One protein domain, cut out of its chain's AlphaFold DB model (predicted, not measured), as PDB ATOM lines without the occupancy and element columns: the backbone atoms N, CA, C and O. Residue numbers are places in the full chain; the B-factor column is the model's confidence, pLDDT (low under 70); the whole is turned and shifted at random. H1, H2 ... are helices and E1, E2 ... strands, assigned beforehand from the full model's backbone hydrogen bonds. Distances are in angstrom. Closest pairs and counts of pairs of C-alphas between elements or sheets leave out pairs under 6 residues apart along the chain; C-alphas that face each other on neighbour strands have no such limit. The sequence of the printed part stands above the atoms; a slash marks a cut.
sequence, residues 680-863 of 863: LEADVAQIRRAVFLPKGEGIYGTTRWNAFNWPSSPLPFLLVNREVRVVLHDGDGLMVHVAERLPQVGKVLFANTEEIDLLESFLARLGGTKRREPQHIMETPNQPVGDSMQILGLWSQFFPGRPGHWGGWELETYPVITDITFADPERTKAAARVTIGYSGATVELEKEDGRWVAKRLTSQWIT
ATOM      1  N   LEU A 680     -28.723 -45.276 -59.417       93.44
ATOM      2  CA  LEU A 680     -27.931 -45.113 -58.198       93.44
ATOM      3  C   LEU A 680     -28.571 -44.087 -57.257       93.44
ATOM      4  O   LEU A 680     -28.792 -44.378 -56.086       93.44
ATOM      5  N   GLU A 681     -28.930 -42.915 -57.776       93.44
ATOM      6  CA  GLU A 681     -29.638 -41.868 -57.035       93.44
ATOM      7  C   GLU A 681     -30.975 -42.392 -56.498       93.44
ATOM      8  O   GLU A 681     -31.377 -42.042 -55.389       93.44
ATOM      9  N   ALA A 682     -31.657 -43.251 -57.265       93.75
ATOM     10  CA  ALA A 682     -32.917 -43.857 -56.854       93.75
ATOM     11  C   ALA A 682     -32.720 -44.842 -55.692       93.75
ATOM     12  O   ALA A 682     -33.517 -44.839 -54.752       93.75
ATOM     13  N   ASP A 683     -31.653 -45.645 -55.721       95.75
ATOM     14  CA  ASP A 683     -31.272 -46.521 -54.610       95.75
ATOM     15  C   ASP A 683     -30.928 -45.702 -53.356       95.75
ATOM     16  O   ASP A 683     -31.459 -45.975 -52.280       95.75
ATOM     17  N   VAL A 684     -30.126 -44.641 -53.488       95.00
ATOM     18  CA  VAL A 684     -29.764 -43.739 -52.378       95.00
ATOM     19  C   VAL A 684     -30.999 -43.070 -51.774       95.00
ATOM     20  O   VAL A 684     -31.149 -43.037 -50.551       95.00
ATOM     21  N   ALA A 685     -31.918 -42.571 -52.604       92.94
ATOM     22  CA  ALA A 685     -33.165 -41.967 -52.141       92.94
ATOM     23  C   ALA A 685     -34.050 -42.974 -51.384       92.94
ATOM     24  O   ALA A 685     -34.623 -42.640 -50.343       92.94
ATOM     25  N   GLN A 686     -34.133 -44.222 -51.856       93.62
ATOM     26  CA  GLN A 686     -34.863 -45.288 -51.166       93.62
ATOM     27  C   GLN A 686     -34.208 -45.693 -49.841       93.62
ATOM     28  O   GLN A 686     -34.910 -45.798 -48.836       93.62
ATOM     29  N   ILE A 687     -32.882 -45.858 -49.807       94.69
ATOM     30  CA  ILE A 687     -32.137 -46.128 -48.568       94.69
ATOM     31  C   ILE A 687     -32.379 -44.999 -47.567       94.69
ATOM     32  O   ILE A 687     -32.731 -45.258 -46.420       94.69
ATOM     33  N   ARG A 688     -32.293 -43.737 -48.002       91.88
ATOM     34  CA  ARG A 688     -32.569 -42.585 -47.138       91.88
ATOM     35  C   ARG A 688     -33.980 -42.622 -46.561       91.88
ATOM     36  O   ARG A 688     -34.137 -42.327 -45.387       91.88
ATOM     37  N   ARG A 689     -34.996 -43.032 -47.326       90.31
ATOM     38  CA  ARG A 689     -36.365 -43.215 -46.804       90.31
ATOM     39  C   ARG A 689     -36.475 -44.340 -45.778       90.31
ATOM     40  O   ARG A 689     -37.250 -44.200 -44.840       90.31
ATOM     41  N   ALA A 690     -35.743 -45.434 -45.972       91.19
ATOM     42  CA  ALA A 690     -35.738 -46.573 -45.054       91.19
ATOM     43  C   ALA A 690     -34.998 -46.263 -43.740       91.19
ATOM     44  O   ALA A 690     -35.338 -46.811 -42.695       91.19
ATOM     45  N   VAL A 691     -33.988 -45.392 -43.803       91.00
ATOM     46  CA  VAL A 691     -33.112 -45.032 -42.678       91.00
ATOM     47  C   VAL A 691     -33.620 -43.801 -41.926       91.00
ATOM     48  O   VAL A 691     -33.578 -43.764 -40.702       91.00
ATOM     49  N   PHE A 692     -34.108 -42.776 -42.624       89.62
ATOM     50  CA  PHE A 692     -34.484 -41.500 -42.019       89.62
ATOM     51  C   PHE A 692     -35.843 -41.583 -41.305       89.62
ATOM     52  O   PHE A 692     -36.885 -41.218 -41.850       89.62
ATOM     53  N   LEU A 693     -35.810 -42.077 -40.063       86.75
ATOM     54  CA  LEU A 693     -36.960 -42.267 -39.176       86.75
ATOM     55  C   LEU A 693     -36.834 -41.346 -37.943       86.75
ATOM     56  O   LEU A 693     -36.424 -41.805 -36.878       86.75
ATOM     57  N   PRO A 694     -37.194 -40.050 -38.037       82.44
ATOM     58  CA  PRO A 694     -36.903 -39.024 -37.021       82.44
ATOM     59  C   PRO A 694     -37.641 -39.193 -35.681       82.44
ATOM     60  O   PRO A 694     -37.412 -38.429 -34.747       82.44
ATOM     61  N   LYS A 695     -38.529 -40.188 -35.577       83.12
ATOM     62  CA  LYS A 695     -39.218 -40.589 -34.340       83.12
ATOM     63  C   LYS A 695     -38.657 -41.876 -33.721       83.12
ATOM     64  O   LYS A 695     -39.183 -42.337 -32.714       83.12
ATOM     65  N   GLY A 696     -37.628 -42.477 -34.322       79.06
ATOM     66  CA  GLY A 696     -37.026 -43.713 -33.817       79.06
ATOM     67  C   GLY A 696     -37.846 -44.975 -34.028       79.06
ATOM     68  O   GLY A 696     -37.684 -45.947 -33.293       79.06
ATOM     69  N   GLU A 697     -38.732 -44.965 -35.020       81.81
ATOM     70  CA  GLU A 697     -39.526 -46.128 -35.412       81.81
ATOM     71  C   GLU A 697     -38.643 -47.215 -36.075       81.81
ATOM     72  O   GLU A 697     -37.472 -46.997 -36.394       81.81
ATOM     73  N   GLY A 698     -39.192 -48.414 -36.285       83.50
ATOM     74  CA  GLY A 698     -38.501 -49.500 -36.991       83.50
ATOM     75  C   GLY A 698     -37.301 -50.073 -36.226       83.50
ATOM     76  O   GLY A 698     -37.414 -50.459 -35.063       83.50
ATOM     77  N   ILE A 699     -36.141 -50.149 -36.891       82.00
ATOM     78  CA  ILE A 699     -34.916 -50.773 -36.355       82.00
ATOM     79  C   ILE A 699     -34.267 -49.998 -35.198       82.00
ATOM     80  O   ILE A 699     -33.333 -50.508 -34.581       82.00
ATOM     81  N   TYR A 700     -34.736 -48.780 -34.909       81.50
ATOM     82  CA  TYR A 700     -34.220 -47.932 -33.834       81.50
ATOM     83  C   TYR A 700     -34.896 -48.182 -32.463       81.50
ATOM     84  O   TYR A 700     -34.454 -47.600 -31.471       81.50
ATOM     85  N   GLY A 701     -35.920 -49.055 -32.393       66.88
ATOM     86  CA  GLY A 701     -36.643 -49.450 -31.167       66.88
ATOM     87  C   GLY A 701     -35.825 -50.268 -30.134       66.88
ATOM     88  O   GLY A 701     -34.779 -50.822 -30.453       66.88
ATOM     89  N   THR A 702     -36.297 -50.317 -28.876       61.03
ATOM     90  CA  THR A 702     -35.527 -50.318 -27.597       61.03
ATOM     91  C   THR A 702     -34.988 -51.653 -27.009       61.03
ATOM     92  O   THR A 702     -35.300 -52.735 -27.485       61.03
ATOM     93  N   THR A 703     -34.204 -51.497 -25.907       51.19
ATOM     94  CA  THR A 703     -33.792 -52.393 -24.772       51.19
ATOM     95  C   THR A 703     -32.283 -52.593 -24.521       51.19
ATOM     96  O   THR A 703     -31.889 -53.541 -23.841       51.19
ATOM     97  N   ARG A 704     -31.401 -51.707 -25.003       54.78
ATOM     98  CA  ARG A 704     -29.953 -51.759 -24.690       54.78
ATOM     99  C   ARG A 704     -29.478 -50.498 -23.967       54.78
ATOM    100  O   ARG A 704     -30.123 -49.459 -24.038       54.78
ATOM    101  N   TRP A 705     -28.356 -50.606 -23.254       45.03
ATOM    102  CA  TRP A 705     -27.809 -49.541 -22.397       45.03
ATOM    103  C   TRP A 705     -27.431 -48.250 -23.152       45.03
ATOM    104  O   TRP A 705     -27.273 -47.207 -22.528       45.03
ATOM    105  N   ASN A 706     -27.317 -48.319 -24.479       54.38
ATOM    106  CA  ASN A 706     -27.024 -47.227 -25.406       54.38
ATOM    107  C   ASN A 706     -28.199 -46.935 -26.366       54.38
ATOM    108  O   ASN A 706     -27.977 -46.574 -27.521       54.38
ATOM    109  N   ALA A 707     -29.443 -47.166 -25.933       63.31
ATOM    110  CA  ALA A 707     -30.614 -46.886 -26.759       63.31
ATOM    111  C   ALA A 707     -30.643 -45.413 -27.206       63.31
ATOM    112  O   ALA A 707     -30.359 -44.505 -26.423       63.31
ATOM    113  N   PHE A 708     -30.992 -45.187 -28.473       73.69
ATOM    114  CA  PHE A 708     -31.129 -43.845 -29.022       73.69
ATOM    115  C   PHE A 708     -32.315 -43.116 -28.384       73.69
ATOM    116  O   PHE A 708     -33.388 -43.693 -28.206       73.69
ATOM    117  N   ASN A 709     -32.121 -41.832 -28.088       72.75
ATOM    118  CA  ASN A 709     -33.184 -40.954 -27.620       72.75
ATOM    119  C   ASN A 709     -33.760 -40.175 -28.799       72.75
ATOM    120  O   ASN A 709     -33.021 -39.525 -29.540       72.75
ATOM    121  N   TRP A 710     -35.081 -40.215 -28.925       79.25
ATOM    122  CA  TRP A 710     -35.821 -39.573 -30.003       79.25
ATOM    123  C   TRP A 710     -36.787 -38.529 -29.443       79.25
ATOM    124  O   TRP A 710     -37.291 -38.700 -28.328       79.25
ATOM    125  N   PRO A 711     -37.055 -37.441 -30.182       72.81
ATOM    126  CA  PRO A 711     -38.056 -36.469 -29.772       72.81
ATOM    127  C   PRO A 711     -39.457 -37.098 -29.795       72.81
ATOM    128  O   PRO A 711     -39.792 -37.872 -30.691       72.81
ATOM    129  N   SER A 712     -40.301 -36.730 -28.828       72.31
ATOM    130  CA  SER A 712     -41.693 -37.197 -28.749       72.31
ATOM    131  C   SER A 712     -42.579 -36.654 -29.877       72.31
ATOM    132  O   SER A 712     -43.569 -37.284 -30.247       72.31
ATOM    133  N   SER A 713     -42.217 -35.507 -30.457       74.56
ATOM    134  CA  SER A 713     -42.867 -34.910 -31.625       74.56
ATOM    135  C   SER A 713     -41.840 -34.227 -32.534       74.56
ATOM    136  O   SER A 713     -40.929 -33.577 -32.017       74.56
ATOM    137  N   PRO A 714     -41.979 -34.321 -33.870       73.25
ATOM    138  CA  PRO A 714     -41.114 -33.603 -34.794       73.25
ATOM    139  C   PRO A 714     -41.354 -32.094 -34.682       73.25
ATOM    140  O   PRO A 714     -42.477 -31.648 -34.444       73.25
ATOM    141  N   LEU A 715     -40.285 -31.321 -34.859       87.31
ATOM    142  CA  LEU A 715     -40.344 -29.862 -34.921       87.31
ATOM    143  C   LEU A 715     -41.038 -29.394 -36.219       87.31
ATOM    144  O   LEU A 715     -41.206 -30.200 -37.140       87.31
ATOM    145  N   PRO A 716     -41.459 -28.114 -36.311       92.12
ATOM    146  CA  PRO A 716     -42.145 -27.577 -37.490       92.12
ATOM    147  C   PRO A 716     -41.420 -27.835 -38.815       92.12
ATOM    148  O   PRO A 716     -42.080 -28.010 -39.840       92.12
ATOM    149  N   PHE A 717     -40.088 -27.879 -38.780       94.25
ATOM    150  CA  PHE A 717     -39.215 -28.206 -39.895       94.25
ATOM    151  C   PHE A 717     -38.162 -29.250 -39.494       94.25
ATOM    152  O   PHE A 717     -37.700 -29.295 -38.354       94.25
ATOM    153  N   LEU A 718     -37.746 -30.062 -40.463       92.81
ATOM    154  CA  LEU A 718     -36.598 -30.961 -40.362       92.81
ATOM    155  C   LEU A 718     -35.498 -30.466 -41.302       92.81
ATOM    156  O   LEU A 718     -35.738 -30.363 -42.500       92.81
ATOM    157  N   LEU A 719     -34.303 -30.183 -40.790       93.81
ATOM    158  CA  LEU A 719     -33.134 -29.872 -41.619       93.81
ATOM    159  C   LEU A 719     -32.398 -31.164 -41.977       93.81
ATOM    160  O   LEU A 719     -32.074 -31.939 -41.076       93.81
ATOM    161  N   VAL A 720     -32.144 -31.414 -43.264       93.19
ATOM    162  CA  VAL A 720     -31.449 -32.635 -43.701       93.19
ATOM    163  C   VAL A 720     -30.453 -32.329 -44.813       93.19
ATOM    164  O   VAL A 720     -30.824 -31.723 -45.823       93.19
ATOM    165  N   ASN A 721     -29.217 -32.817 -44.674       93.44
ATOM    166  CA  ASN A 721     -28.213 -32.674 -45.719       93.44
ATOM    167  C   ASN A 721     -28.655 -33.393 -47.006       93.44
ATOM    168  O   ASN A 721     -29.054 -34.560 -46.991       93.44
ATOM    169  N   ARG A 722     -28.668 -32.686 -48.137       92.94
ATOM    170  CA  ARG A 722     -29.000 -33.250 -49.453       92.94
ATOM    171  C   ARG A 722     -27.840 -34.024 -50.066       92.94
ATOM    172  O   ARG A 722     -28.068 -34.774 -51.006       92.94
ATOM    173  N   GLU A 723     -26.630 -33.842 -49.561       92.25
ATOM    174  CA  GLU A 723     -25.426 -34.539 -49.995       92.25
ATOM    175  C   GLU A 723     -25.250 -35.822 -49.194       92.25
ATOM    176  O   GLU A 723     -25.188 -35.807 -47.968       92.25
ATOM    177  N   VAL A 724     -25.172 -36.948 -49.896       91.38
ATOM    178  CA  VAL A 724     -24.897 -38.250 -49.297       91.38
ATOM    179  C   VAL A 724     -23.663 -38.821 -49.965       91.38
ATOM    180  O   VAL A 724     -23.630 -39.028 -51.181       91.38
ATOM    181  N   ARG A 725     -22.638 -39.100 -49.160       91.75
ATOM    182  CA  ARG A 725     -21.456 -39.798 -49.649       91.75
ATOM    183  C   ARG A 725     -21.811 -41.252 -49.934       91.75
ATOM    184  O   ARG A 725     -22.350 -41.941 -49.074       91.75
ATOM    185  N   VAL A 726     -21.454 -41.727 -51.117       92.88
ATOM    186  CA  VAL A 726     -21.668 -43.110 -51.536       92.88
ATOM    187  C   VAL A 726     -20.330 -43.763 -51.824       92.88
ATOM    188  O   VAL A 726     -19.491 -43.180 -52.505       92.88
ATOM    189  N   VAL A 727     -20.140 -44.972 -51.305       90.50
ATOM    190  CA  VAL A 727     -19.018 -45.854 -51.623       90.50
ATOM    191  C   VAL A 727     -19.575 -47.069 -52.355       90.50
ATOM    192  O   VAL A 727     -20.454 -47.769 -51.851       90.50
ATOM    193  N   LEU A 728     -19.104 -47.297 -53.573       90.94
ATOM    194  CA  LEU A 728     -19.481 -48.441 -54.392       90.94
ATOM    195  C   LEU A 728     -18.740 -49.708 -53.931       90.94
ATOM    196  O   LEU A 728     -17.795 -49.650 -53.144       90.94
ATOM    197  N   HIS A 729     -19.177 -50.867 -54.426       85.81
ATOM    198  CA  HIS A 729     -18.632 -52.179 -54.050       85.81
ATOM    199  C   HIS A 729     -17.126 -52.355 -54.338       85.81
ATOM    200  O   HIS A 729     -16.461 -53.165 -53.694       85.81
ATOM    201  N   ASP A 730     -16.591 -51.599 -55.293       80.00
ATOM    202  CA  ASP A 730     -15.177 -51.546 -55.679       80.00
ATOM    203  C   ASP A 730     -14.361 -50.546 -54.835       80.00
ATOM    204  O   ASP A 730     -13.143 -50.439 -54.986       80.00
ATOM    205  N   GLY A 731     -15.019 -49.839 -53.911       78.44
ATOM    206  CA  GLY A 731     -14.427 -48.819 -53.054       78.44
ATOM    207  C   GLY A 731     -14.406 -47.417 -53.664       78.44
ATOM    208  O   GLY A 731     -13.919 -46.496 -53.001       78.44
ATOM    209  N   ASP A 732     -14.929 -47.219 -54.880       82.25
ATOM    210  CA  ASP A 732     -15.017 -45.886 -55.466       82.25
ATOM    211  C   ASP A 732     -16.055 -45.031 -54.737       82.25
ATOM    212  O   ASP A 732     -17.187 -45.435 -54.483       82.25
ATOM    213  N   GLY A 733     -15.626 -43.826 -54.361       84.75
ATOM    214  CA  GLY A 733     -16.443 -42.862 -53.639       84.75
ATOM    215  C   GLY A 733     -16.959 -41.763 -54.558       84.75
ATOM    216  O   GLY A 733     -16.185 -41.197 -55.331       84.75
ATOM    217  N   LEU A 734     -18.232 -41.408 -54.416       88.69
ATOM    218  CA  LEU A 734     -18.840 -40.247 -55.058       88.69
ATOM    219  C   LEU A 734     -19.801 -39.528 -54.106       88.69
ATOM    220  O   LEU A 734     -20.256 -40.096 -53.111       88.69
ATOM    221  N   MET A 735     -20.109 -38.273 -54.418       89.06
ATOM    222  CA  MET A 735     -21.154 -37.520 -53.735       89.06
ATOM    223  C   MET A 735     -22.449 -37.603 -54.539       89.06
ATOM    224  O   MET A 735     -22.441 -37.347 -55.742       89.06
ATOM    225  N   VAL A 736     -23.553 -37.953 -53.884       91.06
ATOM    226  CA  VAL A 736     -24.881 -38.020 -54.501       91.06
ATOM    227  C   VAL A 736     -25.785 -36.959 -53.880       91.06
ATOM    228  O   VAL A 736     -25.859 -36.838 -52.659       91.06
ATOM    229  N   HIS A 737     -26.499 -36.206 -54.719       91.00
ATOM    230  CA  HIS A 737     -27.400 -35.138 -54.284       91.00
ATOM    231  C   HIS A 737     -28.861 -35.605 -54.340       91.00
ATOM    232  O   HIS A 737     -29.421 -35.808 -55.416       91.00
ATOM    233  N   VAL A 738     -29.504 -35.736 -53.179       89.81
ATOM    234  CA  VAL A 738     -30.911 -36.133 -53.046       89.81
ATOM    235  C   VAL A 738     -31.687 -35.055 -52.295       89.81
ATOM    236  O   VAL A 738     -31.490 -34.854 -51.096       89.81
ATOM    237  N   ALA A 739     -32.612 -34.399 -52.993       90.38
ATOM    238  CA  ALA A 739     -33.557 -33.433 -52.432       90.38
ATOM    239  C   ALA A 739     -34.984 -33.796 -52.871       90.38
ATOM    240  O   ALA A 739     -35.652 -33.053 -53.589       90.38
ATOM    241  N   GLU A 740     -35.440 -34.990 -52.493       88.12
ATOM    242  CA  GLU A 740     -36.783 -35.478 -52.813       88.12
ATOM    243  C   GLU A 740     -37.713 -35.323 -51.606       88.12
ATOM    244  O   GLU A 740     -37.299 -35.537 -50.467       88.12
ATOM    245  N   ARG A 741     -38.996 -35.008 -51.833       84.38
ATOM    246  CA  ARG A 741     -39.980 -34.972 -50.740       84.38
ATOM    247  C   ARG A 741     -39.993 -36.300 -49.980       84.38
ATOM    248  O   ARG A 741     -39.961 -37.382 -50.573       84.38
ATOM    249  N   LEU A 742     -40.126 -36.188 -48.661       83.56
ATOM    250  CA  LEU A 742     -40.312 -37.304 -47.740       83.56
ATOM    251  C   LEU A 742     -41.712 -37.180 -47.100       83.56
ATOM    252  O   LEU A 742     -41.838 -36.620 -46.010       83.56
ATOM    253  N   PRO A 743     -42.784 -37.633 -47.786       72.69
ATOM    254  CA  PRO A 743     -44.171 -37.402 -47.364       72.69
ATOM    255  C   PRO A 743     -44.476 -37.849 -45.930       72.69
ATOM    256  O   PRO A 743     -45.309 -37.254 -45.255       72.69
ATOM    257  N   GLN A 744     -43.785 -38.886 -45.463       74.31
ATOM    258  CA  GLN A 744     -43.998 -39.524 -44.171       74.31
ATOM    259  C   GLN A 744     -43.413 -38.764 -42.961       74.31
ATOM    260  O   GLN A 744     -43.707 -39.138 -41.830       74.31
ATOM    261  N   VAL A 745     -42.596 -37.717 -43.160       76.44
ATOM    262  CA  VAL A 745     -41.785 -37.091 -42.083       76.44
ATOM    263  C   VAL A 745     -41.957 -35.571 -41.927       76.44
ATOM    264  O   VAL A 745     -41.278 -34.966 -41.107       76.44
ATOM    265  N   GLY A 746     -42.917 -34.945 -42.614       80.06
ATOM    266  CA  GLY A 746     -43.266 -33.528 -42.407       80.06
ATOM    267  C   GLY A 746     -42.525 -32.544 -43.324       80.06
ATOM    268  O   GLY A 746     -42.180 -32.880 -44.460       80.06
ATOM    269  N   LYS A 747     -42.337 -31.292 -42.876       92.12
ATOM    270  CA  LYS A 747     -41.711 -30.229 -43.682       92.12
ATOM    271  C   LYS A 747     -40.186 -30.338 -43.634       92.12
ATOM    272  O   LYS A 747     -39.563 -29.944 -42.654       92.12
ATOM    273  N   VAL A 748     -39.584 -30.862 -44.697       93.12
ATOM    274  CA  VAL A 748     -38.126 -31.013 -44.808       93.12
ATOM    275  C   VAL A 748     -37.510 -29.804 -45.508       93.12
ATOM    276  O   VAL A 748     -37.961 -29.422 -46.587       93.12
ATOM    277  N   LEU A 749     -36.480 -29.223 -44.902       94.94
ATOM    278  CA  LEU A 749     -35.591 -28.227 -45.482       94.94
ATOM    279  C   LEU A 749     -34.313 -28.940 -45.925       94.94
ATOM    280  O   LEU A 749     -33.610 -29.534 -45.104       94.94
ATOM    281  N   PHE A 750     -34.023 -28.898 -47.220       94.50
ATOM    282  CA  PHE A 750     -32.785 -29.430 -47.771       94.50
ATOM    283  C   PHE A 750     -31.713 -28.344 -47.802       94.50
ATOM    284  O   PHE A 750     -31.961 -27.226 -48.258       94.50
ATOM    285  N   ALA A 751     -30.520 -28.707 -47.345       94.31
ATOM    286  CA  ALA A 751     -29.303 -27.907 -47.428       94.31
ATOM    287  C   ALA A 751     -28.129 -28.828 -47.794       94.31
ATOM    288  O   ALA A 751     -28.201 -30.024 -47.532       94.31
ATOM    289  N   ASN A 752     -27.079 -28.334 -48.441       92.94
ATOM    290  CA  ASN A 752     -25.809 -29.057 -48.557       92.94
ATOM    291  C   ASN A 752     -24.912 -28.808 -47.335       92.94
ATOM    292  O   ASN A 752     -25.263 -28.051 -46.430       92.94
ATOM    293  N   THR A 753     -23.740 -29.441 -47.327       89.94
ATOM    294  CA  THR A 753     -22.772 -29.317 -46.231       89.94
ATOM    295  C   THR A 753     -22.335 -27.861 -46.012       89.94
ATOM    296  O   THR A 753     -22.393 -27.372 -44.890       89.94
ATOM    297  N   GLU A 754     -21.996 -27.119 -47.076       89.75
ATOM    298  CA  GLU A 754     -21.550 -25.713 -46.976       89.75
ATOM    299  C   GLU A 754     -22.646 -24.753 -46.469       89.75
ATOM    300  O   GLU A 754     -22.370 -23.734 -45.826       89.75
ATOM    301  N   GLU A 755     -23.902 -25.050 -46.795       94.62
ATOM    302  CA  GLU A 755     -25.092 -24.320 -46.364       94.62
ATOM    303  C   GLU A 755     -25.382 -24.568 -44.873       94.62
ATOM    304  O   GLU A 755     -25.726 -23.627 -44.156       94.62
ATOM    305  N   ILE A 756     -25.189 -25.799 -44.384       93.50
ATOM    306  CA  ILE A 756     -25.290 -26.147 -42.956       93.50
ATOM    307  C   ILE A 756     -24.147 -25.496 -42.166       93.50
ATOM    308  O   ILE A 756     -24.417 -24.800 -41.186       93.50
ATOM    309  N   ASP A 757     -22.903 -25.616 -42.640       90.19
ATOM    310  CA  ASP A 757     -21.719 -25.003 -42.019       90.19
ATOM    311  C   ASP A 757     -21.876 -23.477 -41.876       90.19
ATOM    312  O   ASP A 757     -21.478 -22.879 -40.872       90.19
ATOM    313  N   LEU A 758     -22.497 -22.820 -42.865       92.94
ATOM    314  CA  LEU A 758     -22.831 -21.395 -42.787       92.94
ATOM    315  C   LEU A 758     -23.789 -21.099 -41.627       92.94
ATOM    316  O   LEU A 758     -23.538 -20.169 -40.860       92.94
ATOM    317  N   LEU A 759     -24.867 -21.872 -41.471       94.81
ATOM    318  CA  LEU A 759     -25.808 -21.681 -40.363       94.81
ATOM    319  C   LEU A 759     -25.129 -21.916 -39.006       94.81
ATOM    320  O   LEU A 759     -25.323 -21.131 -38.078       94.81
ATOM    321  N   GLU A 760     -24.279 -22.935 -38.889       91.75
ATOM    322  CA  GLU A 760     -23.487 -23.180 -37.677       91.75
ATOM    323  C   GLU A 760     -22.537 -22.016 -37.367       91.75
ATOM    324  O   GLU A 760     -22.382 -21.615 -36.208       91.75
ATOM    325  N   SER A 761     -21.948 -21.408 -38.401       90.94
ATOM    326  CA  SER A 761     -21.068 -20.249 -38.243       90.94
ATOM    327  C   SER A 761     -21.786 -19.027 -37.659       90.94
ATOM    328  O   SER A 761     -21.158 -18.254 -36.932       90.94
ATOM    329  N   PHE A 762     -23.098 -18.869 -37.885       94.88
ATOM    330  CA  PHE A 762     -23.881 -17.797 -37.263       94.88
ATOM    331  C   PHE A 762     -23.940 -17.954 -35.746       94.88
ATOM    332  O   PHE A 762     -23.770 -16.972 -35.029       94.88
ATOM    333  N   LEU A 763     -24.130 -19.176 -35.240       92.44
ATOM    334  CA  LEU A 763     -24.140 -19.434 -33.798       92.44
ATOM    335  C   LEU A 763     -22.789 -19.082 -33.171       92.44
ATOM    336  O   LEU A 763     -22.741 -18.392 -32.152       92.44
ATOM    337  N   ALA A 764     -21.696 -19.504 -33.812       88.50
ATOM    338  CA  ALA A 764     -20.343 -19.243 -33.330       88.50
ATOM    339  C   ALA A 764     -19.968 -17.751 -33.380       88.50
ATOM    340  O   ALA A 764     -19.461 -17.221 -32.392       88.50
ATOM    341  N   ARG A 765     -20.229 -17.063 -34.499       91.19
ATOM    342  CA  ARG A 765     -19.804 -15.668 -34.712       91.19
ATOM    343  C   ARG A 765     -20.754 -14.633 -34.129       91.19
ATOM    344  O   ARG A 765     -20.300 -13.587 -33.697       91.19
ATOM    345  N   LEU A 766     -22.059 -14.890 -34.080       94.25
ATOM    346  CA  LEU A 766     -23.024 -13.912 -33.554       94.25
ATOM    347  C   LEU A 766     -23.328 -14.119 -32.071       94.25
ATOM    348  O   LEU A 766     -23.706 -13.162 -31.398       94.25
ATOM    349  N   GLY A 767     -23.192 -15.349 -31.570       89.75
ATOM    350  CA  GLY A 767     -23.452 -15.700 -30.172       89.75
ATOM    351  C   GLY A 767     -22.204 -15.984 -29.334       89.75
ATOM    352  O   GLY A 767     -22.287 -16.050 -28.107       89.75
ATOM    353  N   GLY A 768     -21.051 -16.154 -29.982       86.88
ATOM    354  CA  GLY A 768     -19.777 -16.448 -29.341       86.88
ATOM    355  C   GLY A 768     -19.583 -17.922 -28.965       86.88
ATOM    356  O   GLY A 768     -20.493 -18.750 -28.997       86.88
ATOM    357  N   THR A 769     -18.353 -18.239 -28.558       82.50
ATOM    358  CA  THR A 769     -17.874 -19.605 -28.267       82.50
ATOM    359  C   THR A 769     -17.571 -19.824 -26.778       82.50
ATOM    360  O   THR A 769     -16.828 -20.736 -26.405       82.50
ATOM    361  N   LYS A 770     -18.143 -18.972 -25.908       81.50
ATOM    362  CA  LYS A 770     -17.966 -19.021 -24.445       81.50
ATOM    363  C   LYS A 770     -18.416 -20.362 -23.874       81.50
ATOM    364  O   LYS A 770     -19.370 -20.968 -24.358       81.50
ATOM    365  N   ARG A 771     -17.756 -20.790 -22.795       77.69
ATOM    366  CA  ARG A 771     -17.963 -22.105 -22.176       77.69
ATOM    367  C   ARG A 771     -18.116 -22.015 -20.679       77.69
ATOM    368  O   ARG A 771     -17.592 -21.104 -20.043       77.69
ATOM    369  N   ARG A 772     -18.781 -23.024 -20.134       80.19
ATOM    370  CA  ARG A 772     -18.647 -23.373 -18.726       80.19
ATOM    371  C   ARG A 772     -17.352 -24.159 -18.519       80.19
ATOM    372  O   ARG A 772     -17.068 -25.071 -19.290       80.19
ATOM    373  N   GLU A 773     -16.609 -23.833 -17.466       70.19
ATOM    374  CA  GLU A 773     -15.482 -24.658 -17.015       70.19
ATOM    375  C   GLU A 773     -15.985 -26.050 -16.583       70.19
ATOM    376  O   GLU A 773     -16.953 -26.124 -15.810       70.19
ATOM    377  N   PRO A 774     -15.378 -27.153 -17.064       66.75
ATOM    378  CA  PRO A 774     -15.727 -28.498 -16.620       66.75
ATOM    379  C   PRO A 774     -15.411 -28.671 -15.131       66.75
ATOM    380  O   PRO A 774     -14.291 -28.416 -14.691       66.75
ATOM    381  N   GLN A 775     -16.373 -29.149 -14.345       72.25
ATOM    382  CA  GLN A 775     -16.182 -29.389 -12.908       72.25
ATOM    383  C   GLN A 775     -15.627 -30.793 -12.613       72.25
ATOM    384  O   GLN A 775     -15.049 -31.024 -11.549       72.25
ATOM    385  N   HIS A 776     -15.747 -31.734 -13.559       66.56
ATOM    386  CA  HIS A 776     -15.262 -33.111 -13.423       66.56
ATOM    387  C   HIS A 776     -14.619 -33.633 -14.719       66.56
ATOM    388  O   HIS A 776     -15.010 -33.247 -15.814       66.56
ATOM    389  N   ILE A 777     -13.681 -34.586 -14.598       50.94
ATOM    390  CA  ILE A 777     -12.947 -35.206 -15.730       50.94
ATOM    391  C   ILE A 777     -13.882 -35.893 -16.746       50.94
ATOM    392  O   ILE A 777     -13.527 -36.026 -17.911       50.94
ATOM    393  N   MET A 778     -15.070 -36.317 -16.303       55.38
ATOM    394  CA  MET A 778     -16.079 -36.991 -17.130       55.38
ATOM    395  C   MET A 778     -17.210 -36.061 -17.599       55.38
ATOM    396  O   MET A 778     -18.151 -36.533 -18.233       55.38
ATOM    397  N   GLU A 779     -17.170 -34.764 -17.271       63.34
ATOM    398  CA  GLU A 779     -18.119 -33.818 -17.862       63.34
ATOM    399  C   GLU A 779     -17.794 -33.605 -19.341       63.34
ATOM    400  O   GLU A 779     -16.629 -33.525 -19.726       63.34
ATOM    401  N   THR A 780     -18.840 -33.483 -20.168       60.47
ATOM    402  CA  THR A 780     -18.718 -33.065 -21.573       60.47
ATOM    403  C   THR A 780     -17.805 -31.837 -21.658       60.47
ATOM    404  O   THR A 780     -18.169 -30.796 -21.104       60.47
ATOM    405  N   PRO A 781     -16.650 -31.914 -22.341       57.09
ATOM    406  CA  PRO A 781     -15.635 -30.860 -22.288       57.09
ATOM    407  C   PRO A 781     -16.078 -29.543 -22.950       57.09
ATOM    408  O   PRO A 781     -15.414 -28.522 -22.796       57.09
ATOM    409  N   ASN A 782     -17.204 -29.551 -23.671       65.06
ATOM    410  CA  ASN A 782     -17.718 -28.425 -24.440       65.06
ATOM    411  C   ASN A 782     -19.180 -28.136 -24.071       65.06
ATOM    412  O   ASN A 782     -20.099 -28.587 -24.747       65.06
ATOM    413  N   GLN A 783     -19.405 -27.378 -22.994       74.25
ATOM    414  CA  GLN A 783     -20.733 -26.851 -22.657       74.25
ATOM    415  C   GLN A 783     -20.792 -25.358 -23.006       74.25
ATOM    416  O   GLN A 783     -20.312 -24.541 -22.210       74.25
ATOM    417  N   PRO A 784     -21.306 -24.990 -24.198       82.50
ATOM    418  CA  PRO A 784     -21.388 -23.593 -24.589       82.50
ATOM    419  C   PRO A 784     -22.398 -22.853 -23.709       82.50
ATOM    420  O   PRO A 784     -23.389 -23.421 -23.246       82.50
ATOM    421  N   VAL A 785     -22.132 -21.575 -23.459       84.50
ATOM    422  CA  VAL A 785     -22.967 -20.693 -22.633       84.50
ATOM    423  C   VAL A 785     -23.076 -19.309 -23.270       84.50
ATOM    424  O   VAL A 785     -22.256 -18.931 -24.103       84.50
ATOM    425  N   GLY A 786     -24.053 -18.522 -22.824       88.00
ATOM    426  CA  GLY A 786     -24.247 -17.146 -23.284       88.00
ATOM    427  C   GLY A 786     -25.156 -17.047 -24.508       88.00
ATOM    428  O   GLY A 786     -26.096 -17.830 -24.656       88.00
ATOM    429  N   ASP A 787     -24.896 -16.055 -25.356       90.31
ATOM    430  CA  ASP A 787     -25.823 -15.637 -26.411       90.31
ATOM    431  C   ASP A 787     -26.008 -16.703 -27.494       90.31
ATOM    432  O   ASP A 787     -27.120 -16.876 -27.989       90.31
ATOM    433  N   SER A 788     -24.985 -17.508 -27.796       91.50
ATOM    434  CA  SER A 788     -25.115 -18.631 -28.736       91.50
ATOM    435  C   SER A 788     -26.167 -19.654 -28.304       91.50
ATOM    436  O   SER A 788     -26.917 -20.149 -29.144       91.50
ATOM    437  N   MET A 789     -26.328 -19.891 -26.998       93.00
ATOM    438  CA  MET A 789     -27.399 -20.746 -26.474       93.00
ATOM    439  C   MET A 789     -28.778 -20.088 -26.539       93.00
ATOM    440  O   MET A 789     -29.778 -20.790 -26.688       93.00
ATOM    441  N   GLN A 790     -28.864 -18.757 -26.460       93.94
ATOM    442  CA  GLN A 790     -30.134 -18.047 -26.648       93.94
ATOM    443  C   GLN A 790     -30.588 -18.099 -28.109       93.94
ATOM    444  O   GLN A 790     -31.768 -18.338 -28.375       93.94
ATOM    445  N   ILE A 791     -29.648 -17.917 -29.042       95.38
ATOM    446  CA  ILE A 791     -29.883 -18.038 -30.486       95.38
ATOM    447  C   ILE A 791     -30.317 -19.464 -30.814       95.38
ATOM    448  O   ILE A 791     -31.380 -19.654 -31.406       95.38
ATOM    449  N   LEU A 792     -29.563 -20.462 -30.344       93.94
ATOM    450  CA  LEU A 792     -29.924 -21.865 -30.507       93.94
ATOM    451  C   LEU A 792     -31.310 -22.155 -29.914       93.94
ATOM    452  O   LEU A 792     -32.126 -22.797 -30.558       93.94
ATOM    453  N   GLY A 793     -31.631 -21.621 -28.732       94.38
ATOM    454  CA  GLY A 793     -32.950 -21.780 -28.112       94.38
ATOM    455  C   GLY A 793     -34.113 -21.160 -28.904       94.38
ATOM    456  O   GLY A 793     -35.256 -21.595 -28.749       94.38
ATOM    457  N   LEU A 794     -33.864 -20.152 -29.749       95.56
ATOM    458  CA  LEU A 794     -34.850 -19.679 -30.726       95.56
ATOM    459  C   LEU A 794     -34.952 -20.648 -31.911       95.56
ATOM    460  O   LEU A 794     -36.056 -21.038 -32.277       95.56
ATOM    461  N   TRP A 795     -33.819 -21.054 -32.488       96.00
ATOM    462  CA  TRP A 795     -33.776 -21.931 -33.665       96.00
ATOM    463  C   TRP A 795     -34.377 -23.315 -33.389       96.00
ATOM    464  O   TRP A 795     -35.170 -23.805 -34.192       96.00
ATOM    465  N   SER A 796     -34.108 -23.884 -32.209       93.06
ATOM    466  CA  SER A 796     -34.607 -25.194 -31.764       93.06
ATOM    467  C   SER A 796     -36.126 -25.260 -31.567       93.06
ATOM    468  O   SER A 796     -36.659 -26.334 -31.301       93.06
ATOM    469  N   GLN A 797     -36.848 -24.142 -31.713       93.69
ATOM    470  CA  GLN A 797     -38.316 -24.137 -31.808       93.69
ATOM    471  C   GLN A 797     -38.811 -24.524 -33.210       93.69
ATOM    472  O   GLN A 797     -39.968 -24.913 -33.358       93.69
ATOM    473  N   PHE A 798     -37.954 -24.422 -34.230       94.62
ATOM    474  CA  PHE A 798     -38.308 -24.612 -35.634       94.62
ATOM    475  C   PHE A 798     -37.683 -25.864 -36.247       94.62
ATOM    476  O   PHE A 798     -38.386 -26.577 -36.955       94.62
ATOM    477  N   PHE A 799     -36.409 -26.146 -35.976       91.81
ATOM    478  CA  PHE A 799     -35.707 -27.354 -36.432       91.81
ATOM    479  C   PHE A 799     -34.685 -27.814 -35.380       91.81
ATOM    480  O   PHE A 799     -34.319 -27.014 -34.522       91.81
ATOM    481  N   PRO A 800     -34.253 -29.091 -35.376       83.56
ATOM    482  CA  PRO A 800     -33.359 -29.603 -34.340       83.56
ATOM    483  C   PRO A 800     -32.051 -28.811 -34.266       83.56
ATOM    484  O   PRO A 800     -31.448 -28.501 -35.283       83.56
ATOM    485  N   GLY A 801     -31.608 -28.497 -33.053       88.19
ATOM    486  CA  GLY A 801     -30.363 -27.775 -32.834       88.19
ATOM    487  C   GLY A 801     -29.801 -28.075 -31.454       88.19
ATOM    488  O   GLY A 801     -30.530 -27.990 -30.458       88.19
ATOM    489  N   ARG A 802     -28.515 -28.430 -31.383       86.06
ATOM    490  CA  ARG A 802     -27.813 -28.684 -30.116       86.06
ATOM    491  C   ARG A 802     -26.305 -28.401 -30.188       86.06
ATOM    492  O   ARG A 802     -25.753 -28.332 -31.280       86.06
ATOM    493  N   PRO A 803     -25.620 -28.302 -29.037       84.00
ATOM    494  CA  PRO A 803     -24.159 -28.336 -28.984       84.00
ATOM    495  C   PRO A 803     -23.584 -29.702 -29.390       84.00
ATOM    496  O   PRO A 803     -24.076 -30.743 -28.934       84.00
ATOM    497  N   GLY A 804     -22.508 -29.702 -30.180       77.75
ATOM    498  CA  GLY A 804     -21.761 -30.919 -30.513       77.75
ATOM    499  C   GLY A 804     -20.895 -31.427 -29.351       77.75
ATOM    500  O   GLY A 804     -20.428 -30.643 -28.522       77.75
ATOM    501  N   HIS A 805     -20.650 -32.744 -29.276       73.56
ATOM    502  CA  HIS A 805     -19.894 -33.364 -28.165       73.56
ATOM    503  C   HIS A 805     -18.464 -32.820 -28.062       73.56
ATOM    504  O   HIS A 805     -17.982 -32.399 -27.006       73.56
ATOM    505  N   TRP A 806     -17.795 -32.790 -29.213       66.19
ATOM    506  CA  TRP A 806     -16.409 -32.364 -29.368       66.19
ATOM    507  C   TRP A 806     -16.292 -30.909 -29.825       66.19
ATOM    508  O   TRP A 806     -15.207 -30.494 -30.221       66.19
ATOM    509  N   GLY A 807     -17.382 -30.144 -29.691       71.81
ATOM    510  CA  GLY A 807     -17.517 -28.756 -30.116       71.81
ATOM    511  C   GLY A 807     -18.369 -28.605 -31.370       71.81
ATOM    512  O   GLY A 807     -18.919 -29.576 -31.883       71.81
ATOM    513  N   GLY A 808     -18.497 -27.363 -31.823       80.25
ATOM    514  CA  GLY A 808     -19.395 -26.970 -32.904       80.25
ATOM    515  C   GLY A 808     -20.866 -27.031 -32.495       80.25
ATOM    516  O   GLY A 808     -21.216 -27.112 -31.310       80.25
ATOM    517  N   TRP A 809     -21.726 -26.989 -33.501       85.69
ATOM    518  CA  TRP A 809     -23.172 -27.092 -33.365       85.69
ATOM    519  C   TRP A 809     -23.646 -28.240 -34.245       85.69
ATOM    520  O   TRP A 809     -22.979 -28.593 -35.202       85.69
ATOM    521  N   GLU A 810     -24.768 -28.853 -33.899       87.62
ATOM    522  CA  GLU A 810     -25.391 -29.877 -34.730       87.62
ATOM    523  C   GLU A 810     -26.814 -29.418 -35.031       87.62
ATOM    524  O   GLU A 810     -27.646 -29.326 -34.120       87.62
ATOM    525  N   LEU A 811     -27.063 -29.082 -36.298       91.25
ATOM    526  CA  LEU A 811     -28.349 -28.557 -36.778       91.25
ATOM    527  C   LEU A 811     -29.153 -29.584 -37.583       91.25
ATOM    528  O   LEU A 811     -30.336 -29.388 -37.862       91.25
ATOM    529  N   GLU A 812     -28.516 -30.677 -37.991       92.00
ATOM    530  CA  GLU A 812     -29.179 -31.710 -38.771       92.00
ATOM    531  C   GLU A 812     -30.153 -32.542 -37.931       92.00
ATOM    532  O   GLU A 812     -29.946 -32.843 -36.754       92.00
ATOM    533  N   THR A 813     -31.235 -32.967 -38.577       91.00
ATOM    534  CA  THR A 813     -32.224 -33.860 -37.980       91.00
ATOM    535  C   THR A 813     -31.694 -35.290 -37.958       91.00
ATOM    536  O   THR A 813     -31.241 -35.801 -38.979       91.00
ATOM    537  N   TYR A 814     -31.819 -35.976 -36.820       87.88
ATOM    538  CA  TYR A 814     -31.437 -37.386 -36.716       87.88
ATOM    539  C   TYR A 814     -32.450 -38.332 -37.380       87.88
ATOM    540  O   TYR A 814     -33.651 -38.050 -37.368       87.88
ATOM    541  N   PRO A 815     -31.995 -39.496 -37.881       89.81
ATOM    542  CA  PRO A 815     -30.592 -39.905 -37.987       89.81
ATOM    543  C   PRO A 815     -29.874 -39.172 -39.131       89.81
ATOM    544  O   PRO A 815     -30.419 -39.051 -40.226       89.81
ATOM    545  N   VAL A 816     -28.637 -38.731 -38.894       90.38
ATOM    546  CA  VAL A 816     -27.783 -38.146 -39.940       90.38
ATOM    547  C   VAL A 816     -27.042 -39.277 -40.638       90.38
ATOM    548  O   VAL A 816     -26.387 -40.075 -39.972       90.38
ATOM    549  N   ILE A 817     -27.159 -39.369 -41.963       92.44
ATOM    550  CA  ILE A 817     -26.481 -40.390 -42.773       92.44
ATOM    551  C   ILE A 817     -25.138 -39.820 -43.231       92.44
ATOM    552  O   ILE A 817     -25.114 -38.905 -44.048       92.44
ATOM    553  N   THR A 818     -24.025 -40.360 -42.735       88.00
ATOM    554  CA  THR A 818     -22.686 -39.868 -43.106       88.00
ATOM    555  C   THR A 818     -22.189 -40.473 -44.412       88.00
ATOM    556  O   THR A 818     -21.508 -39.807 -45.191       88.00
ATOM    557  N   ASP A 819     -22.514 -41.743 -44.652       92.19
ATOM    558  CA  ASP A 819     -22.168 -42.458 -45.874       92.19
ATOM    559  C   ASP A 819     -23.069 -43.680 -46.095       92.19
ATOM    560  O   ASP A 819     -23.638 -44.239 -45.153       92.19
ATOM    561  N   ILE A 820     -23.191 -44.087 -47.357       95.88
ATOM    562  CA  ILE A 820     -23.811 -45.343 -47.789       95.88
ATOM    563  C   ILE A 820     -22.760 -46.147 -48.545       95.88
ATOM    564  O   ILE A 820     -22.210 -45.676 -49.536       95.88
ATOM    565  N   THR A 821     -22.512 -47.378 -48.112       94.62
ATOM    566  CA  THR A 821     -21.593 -48.307 -48.773       94.62
ATOM    567  C   THR A 821     -22.372 -49.463 -49.389       94.62
ATOM    568  O   THR A 821     -23.057 -50.187 -48.670       94.62
ATOM    569  N   PHE A 822     -22.264 -49.671 -50.702       94.56
ATOM    570  CA  PHE A 822     -22.819 -50.848 -51.378       94.56
ATOM    571  C   PHE A 822     -21.861 -52.031 -51.261       94.56
ATOM    572  O   PHE A 822     -20.662 -51.888 -51.490       94.56
ATOM    573  N   ALA A 823     -22.377 -53.206 -50.897       89.25
ATOM    574  CA  ALA A 823     -21.547 -54.381 -50.620       89.25
ATOM    575  C   ALA A 823     -21.345 -55.307 -51.834       89.25
ATOM    576  O   ALA A 823     -20.514 -56.219 -51.759       89.25
ATOM    577  N   ASP A 824     -22.104 -55.090 -52.909       89.81
ATOM    578  CA  ASP A 824     -22.133 -55.894 -54.134       89.81
ATOM    579  C   ASP A 824     -22.444 -55.023 -55.373       89.81
ATOM    580  O   ASP A 824     -23.049 -53.951 -55.232       89.81
ATOM    581  N   PRO A 825     -22.003 -55.435 -56.580       90.88
ATOM    582  CA  PRO A 825     -22.209 -54.669 -57.811       90.88
ATOM    583  C   PRO A 825     -23.684 -54.545 -58.214       90.88
ATOM    584  O   PRO A 825     -24.075 -53.531 -58.799       90.88
ATOM    585  N   GLU A 826     -24.516 -55.534 -57.880       94.12
ATOM    586  CA  GLU A 826     -25.956 -55.542 -58.155       94.12
ATOM    587  C   GLU A 826     -26.739 -54.547 -57.280       94.12
ATOM    588  O   GLU A 826     -27.906 -54.265 -57.564       94.12
ATOM    589  N   ARG A 827     -26.096 -53.984 -56.246       94.94
ATOM    590  CA  ARG A 827     -26.700 -53.113 -55.227       94.94
ATOM    591  C   ARG A 827     -27.926 -53.776 -54.605       94.94
ATOM    592  O   ARG A 827     -29.026 -53.223 -54.605       94.94
ATOM    593  N   THR A 828     -27.724 -54.980 -54.087       95.25
ATOM    594  CA  THR A 828     -28.719 -55.754 -53.333       95.25
ATOM    595  C   THR A 828     -28.497 -55.671 -51.827       95.25
ATOM    596  O   THR A 828     -29.449 -55.832 -51.067       95.25
ATOM    597  N   LYS A 829     -27.280 -55.338 -51.384       95.00
ATOM    598  CA  LYS A 829     -26.936 -55.062 -49.988       95.00
ATOM    599  C   LYS A 829     -26.213 -53.726 -49.843       95.00
ATOM    600  O   LYS A 829     -25.365 -53.354 -50.661       95.00
ATOM    601  N   ALA A 830     -26.521 -53.012 -48.767       96.50
ATOM    602  CA  ALA A 830     -25.887 -51.744 -48.438       96.50
ATOM    603  C   ALA A 830     -25.744 -51.568 -46.925       96.50
ATOM    604  O   ALA A 830     -26.521 -52.109 -46.145       96.50
ATOM    605  N   ALA A 831     -24.773 -50.763 -46.519       94.62
ATOM    606  CA  ALA A 831     -24.565 -50.342 -45.146       94.62
ATOM    607  C   ALA A 831     -24.623 -48.813 -45.088       94.62
ATOM    608  O   ALA A 831     -23.829 -48.144 -45.745       94.62
ATOM    609  N   ALA A 832     -25.555 -48.252 -44.321       95.06
ATOM    610  CA  ALA A 832     -25.662 -46.812 -44.106       95.06
ATOM    611  C   ALA A 832     -25.111 -46.455 -42.727       95.06
ATOM    612  O   ALA A 832     -25.626 -46.906 -41.700       95.06
ATOM    613  N   ARG A 833     -24.056 -45.645 -42.685       92.81
ATOM    614  CA  ARG A 833     -23.499 -45.154 -41.430       92.81
ATOM    615  C   ARG A 833     -24.326 -43.974 -40.940       92.81
ATOM    616  O   ARG A 833     -24.547 -43.019 -41.683       92.81
ATOM    617  N   VAL A 834     -24.787 -44.051 -39.694       91.31
ATOM    618  CA  VAL A 834     -25.658 -43.036 -39.100       91.31
ATOM    619  C   VAL A 834     -25.142 -42.521 -37.767       91.31
ATOM    620  O   VAL A 834     -24.548 -43.270 -36.986       91.31
ATOM    621  N   THR A 835     -25.430 -41.256 -37.481       87.81
ATOM    622  CA  THR A 835     -25.275 -40.651 -36.156       87.81
ATOM    623  C   THR A 835     -26.625 -40.173 -35.622       87.81
ATOM    624  O   THR A 835     -27.485 -39.680 -36.355       87.81
ATOM    625  N   ILE A 836     -26.832 -40.381 -34.325       83.94
ATOM    626  CA  ILE A 836     -27.996 -39.957 -33.545       83.94
ATOM    627  C   ILE A 836     -27.467 -39.615 -32.164       83.94
ATOM    628  O   ILE A 836     -26.948 -40.493 -31.474       83.94
ATOM    629  N   GLY A 837     -27.603 -38.377 -31.697       78.31
ATOM    630  CA  GLY A 837     -26.918 -38.101 -30.428       78.31
ATOM    631  C   GLY A 837     -25.403 -38.049 -30.601       78.31
ATOM    632  O   GLY A 837     -24.876 -37.910 -31.703       78.31
ATOM    633  N   TYR A 838     -24.736 -38.261 -29.484       75.88
ATOM    634  CA  TYR A 838     -23.319 -38.592 -29.416       75.88
ATOM    635  C   TYR A 838     -23.107 -40.088 -29.651       75.88
ATOM    636  O   TYR A 838     -22.227 -40.717 -29.075       75.88
ATOM    637  N   SER A 839     -24.004 -40.715 -30.403       79.88
ATOM    638  CA  SER A 839     -23.988 -42.136 -30.684       79.88
ATOM    639  C   SER A 839     -24.079 -42.339 -32.183       79.88
ATOM    640  O   SER A 839     -24.662 -41.542 -32.916       79.88
ATOM    641  N   GLY A 840     -23.477 -43.413 -32.661       85.88
ATOM    642  CA  GLY A 840     -23.566 -43.800 -34.054       85.88
ATOM    643  C   GLY A 840     -23.711 -45.298 -34.198       85.88
ATOM    644  O   GLY A 840     -23.486 -46.059 -33.256       85.88
ATOM    645  N   ALA A 841     -24.156 -45.706 -35.376       87.94
ATOM    646  CA  ALA A 841     -24.337 -47.097 -35.743       87.94
ATOM    647  C   ALA A 841     -24.191 -47.266 -37.253       87.94
ATOM    648  O   ALA A 841     -24.219 -46.300 -38.019       87.94
ATOM    649  N   THR A 842     -24.101 -48.515 -37.683       90.94
ATOM    650  CA  THR A 842     -24.273 -48.893 -39.082       90.94
ATOM    651  C   THR A 842     -25.625 -49.578 -39.235       90.94
ATOM    652  O   THR A 842     -25.922 -50.547 -38.536       90.94
ATOM    653  N   VAL A 843     -26.461 -49.064 -40.130       92.06
ATOM    654  CA  VAL A 843     -27.700 -49.710 -40.560       92.06
ATOM    655  C   VAL A 843     -27.362 -50.648 -41.709       92.06
ATOM    656  O   VAL A 843     -26.926 -50.189 -42.759       92.06
ATOM    657  N   GLU A 844     -27.567 -51.947 -41.525       92.94
ATOM    658  CA  GLU A 844     -27.440 -52.933 -42.603       92.94
ATOM    659  C   GLU A 844     -28.775 -53.023 -43.354       92.94
ATOM    660  O   GLU A 844     -29.831 -53.186 -42.728       92.94
ATOM    661  N   LEU A 845     -28.734 -52.920 -44.682       95.44
ATOM    662  CA  LEU A 845     -29.896 -52.932 -45.566       95.44
ATOM    663  C   LEU A 845     -29.785 -54.019 -46.629       95.44
ATOM    664  O   LEU A 845     -28.709 -54.278 -47.169       95.44
ATOM    665  N   GLU A 846     -30.936 -54.575 -46.991       96.19
ATOM    666  CA  GLU A 846     -31.080 -55.495 -48.118       96.19
ATOM    667  C   GLU A 846     -32.225 -55.041 -49.023       96.19
ATOM    668  O   GLU A 846     -33.183 -54.404 -48.573       96.19
ATOM    669  N   LYS A 847     -32.107 -55.354 -50.311       96.19
ATOM    670  CA  LYS A 847     -33.110 -55.044 -51.321       96.19
ATOM    671  C   LYS A 847     -34.044 -56.237 -51.505       96.19
ATOM    672  O   LYS A 847     -33.641 -57.268 -52.031       96.19
ATOM    673  N   GLU A 848     -35.300 -56.075 -51.104       95.56
ATOM    674  CA  GLU A 848     -36.361 -57.084 -51.191       95.56
ATOM    675  C   GLU A 848     -37.467 -56.582 -52.111       95.56
ATOM    676  O   GLU A 848     -37.950 -55.462 -51.946       95.56
ATOM    677  N   ASP A 849     -37.838 -57.375 -53.118       91.75
ATOM    678  CA  ASP A 849     -38.857 -57.008 -54.115       91.75
ATOM    679  C   ASP A 849     -38.637 -55.604 -54.720       91.75
ATOM    680  O   ASP A 849     -39.562 -54.822 -54.947       91.75
ATOM    681  N   GLY A 850     -37.365 -55.256 -54.941       89.75
ATOM    682  CA  GLY A 850     -36.945 -53.964 -55.486       89.75
ATOM    683  C   GLY A 850     -36.954 -52.793 -54.495       89.75
ATOM    684  O   GLY A 850     -36.658 -51.674 -54.914       89.75
ATOM    685  N   ARG A 851     -37.248 -53.021 -53.208       93.69
ATOM    686  CA  ARG A 851     -37.279 -52.005 -52.142       93.69
ATOM    687  C   ARG A 851     -36.177 -52.228 -51.116       93.69
ATOM    688  O   ARG A 851     -35.930 -53.349 -50.691       93.69
ATOM    689  N   TRP A 852     -35.552 -51.145 -50.671       95.88
ATOM    690  CA  TRP A 852     -34.564 -51.197 -49.594       95.88
ATOM    691  C   TRP A 852     -35.230 -51.329 -48.225       95.88
ATOM    692  O   TRP A 852     -36.067 -50.505 -47.854       95.88
ATOM    693  N   VAL A 853     -34.828 -52.348 -47.467       94.38
ATOM    694  CA  VAL A 853     -35.342 -52.651 -46.129       94.38
ATOM    695  C   VAL A 853     -34.186 -52.652 -45.137       94.38
ATOM    696  O   VAL A 853     -33.194 -53.360 -45.313       94.38
ATOM    697  N   ALA A 854     -34.318 -51.865 -44.070       92.62
ATOM    698  CA  ALA A 854     -33.368 -51.872 -42.967       92.62
ATOM    699  C   ALA A 854     -33.535 -53.161 -42.146       92.62
ATOM    700  O   ALA A 854     -34.625 -53.453 -41.653       92.62
ATOM    701  N   LYS A 855     -32.459 -53.937 -42.000       91.75
ATOM    702  CA  LYS A 855     -32.490 -55.254 -41.348       91.75
ATOM    703  C   LYS A 855     -32.070 -55.200 -39.890       91.75
ATOM    704  O   LYS A 855     -32.709 -55.818 -39.042       91.75
ATOM    705  N   ARG A 856     -30.973 -54.499 -39.592       87.19
ATOM    706  CA  ARG A 856     -30.407 -54.432 -38.237       87.19
ATOM    707  C   ARG A 856     -29.459 -53.252 -38.052       87.19
ATOM    708  O   ARG A 856     -28.931 -52.710 -39.019       87.19
ATOM    709  N   LEU A 857     -29.204 -52.926 -36.786       86.12
ATOM    710  CA  LEU A 857     -28.148 -52.012 -36.354       86.12
ATOM    711  C   LEU A 857     -26.911 -52.800 -35.911       86.12
ATOM    712  O   LEU A 857     -27.007 -53.690 -35.064       86.12
ATOM    713  N   THR A 858     -25.749 -52.442 -36.443       83.25
ATOM    714  CA  THR A 858     -24.439 -52.992 -36.073       83.25
ATOM    715  C   THR A 858     -23.490 -51.873 -35.658       83.25
ATOM    716  O   THR A 858     -23.814 -50.690 -35.776       83.25
ATOM    717  N   SER A 859     -22.314 -52.259 -35.149       74.06
ATOM    718  CA  SER A 859     -21.200 -51.346 -34.868       74.06
ATOM    719  C   SER A 859     -21.638 -50.106 -34.087       74.06
ATOM    720  O   SER A 859     -21.400 -49.001 -34.532       74.06
ATOM    721  N   GLN A 860     -22.342 -50.253 -32.964       75.88
ATOM    722  CA  GLN A 860     -22.775 -49.083 -32.197       75.88
ATOM    723  C   GLN A 860     -21.592 -48.484 -31.426       75.88
ATOM    724  O   GLN A 860     -20.885 -49.210 -30.725       75.88
ATOM    725  N   TRP A 861     -21.389 -47.173 -31.528       72.44
ATOM    726  CA  TRP A 861     -20.357 -46.447 -30.785       72.44
ATOM    727  C   TRP A 861     -20.935 -45.204 -30.114       72.44
ATOM    728  O   TRP A 861     -21.959 -44.670 -30.542       72.44
ATOM    729  N   ILE A 862     -20.260 -44.747 -29.064       66.94
ATOM    730  CA  ILE A 862     -20.441 -43.416 -28.482       66.94
ATOM    731  C   ILE A 862     -19.234 -42.598 -28.941       66.94
ATOM    732  O   ILE A 862     -18.109 -43.096 -28.874       66.94
ATOM    733  N   THR A 863     -19.483 -41.416 -29.499       55.78
ATOM    734  CA  THR A 863     -18.435 -40.476 -29.917       55.78
ATOM    735  C   THR A 863     -17.870 -39.729 -28.743       55.78
ATOM    736  O   THR A 863     -18.690 -39.294 -27.907       55.78
TER     737      THR A 863
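Overview. This is residues 680 to 863 of the 863 residues of the protein "Tetratricopeptide repeat protein" of Acidobacteria bacterium (UniProt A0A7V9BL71). A strongly twisted sheet of six strands curls round helix H1, and at the other end of the domain helices H2 and H3 meet in a V. Between these two parts lies a small ribbon of two parallel strands, E1 and E4, and E1 runs on into E2 of the large sheet; residues 768 to 786, which join H2 to H3, make a long loop far from the mean of the C-alphas. The printed part has 184 residues, with three named helices and eight named strands in the order H1 E1 E2 E3 E4 H2 H3 E5 E6 E7 E8; 91 residues, under half, are in named elements, and the class is mixed, helices and strands. The large sheet has the order E3 E2 E5 E6 E7 E8 and is mixed, with E2 and E5 parallel and its other neighbours antiparallel. The whole is compact, with a radius of gyration of the C-alphas of 17.3 A, and its outline is elongated, 52 by 33 by 33 A.

Along the chain. In the large sheet, E3 is residues 733 to 737, 13.4 A from first to last C-alpha, and E2 is residues 723 to 727, 13.1 A. E5 is residues 816 to 822, 17.8 A; E6 is residues 829 to 836, 22.4 A; E7 is residues 839 to 848, 28.2 A. E8, residues 851 to 862, is 30.3 A long, ends at C-alpha 862 (-20.441, -43.416, -28.482) and bends by 57 degrees at residue 859. H1, residues 680 to 691, begins at C-alpha 680 (-27.931, -45.113, -58.198) and is 16.4 A long. E1 is residues 718 to 721, 10.1 A, and E4 is residues 748 to 751, 9.7 A. H2, residues 753 to 767, is 21.1 A long and begins at C-alpha 753 (-22.772, -29.317, -46.231). H3 is residues 787 to 795, 12.5 A.

Arrangement. E5 E6 E7 E8 form a meander, each strand the antiparallel neighbour of the one before. Its hairpins are E5 and E6, with N 818 and O 833 at 2.9 A, E6 and E7, with N 832 and O 843 at 2.8 A, and E7 and E8, with N 848 and O 851 at 2.8 A, each pair within hydrogen-bond range. E2 and E5 are parallel at 30 degrees, with N 820 and O 725 at 2.9 A. The hairpin of E2 and E3 has N 726 and O 734 at 2.8 A, and E3 and E8 are the edge strands. H1 is on one face of this sheet, making two layers, a helix over a sheet; its closest C-alphas to E8 are those of Ile 687 and Trp 852, 5.7 A apart, and to E3 those of Glu 681 and Val 736, 6.6 A. E1 and E4 are parallel at 32 degrees, with N 749 and O 718 at 2.8 A. E1 and E2 meet only through their link, at 46 degrees. The closest C-alphas of E1 and H2 are those of Asn 721 and Thr 753, 6.4 A apart. H2 touches H3 with residues 763 to 767 alone, the closest C-alphas being those of Gly 767 and Ser 788, 3.7 A apart; they run opposite ways at a steep tilt of 49 degrees. Neither is on the large sheet, and H1 is apart from both. Every O i to N i+4 pair is within hydrogen-bond range in H1 and H3, and 10 of 11 are in H2.

Size, cuts and confidence. The two C-alphas farthest apart, those of Gln 775 and Asp 849, are 54.5 A apart. The printed part has no cut and ends at Thr 863, the chain's last residue. The long links are H1 to E1, H2 to H3 and H3 to E5; within the last, residues 802 to 803 pair antiparallel with residues 809 to 810. The mean pLDDT of the printed part is 85.3, and it is under 70 at residues 701 to 707, 774, 776 to 782, 806 and 862 to 863.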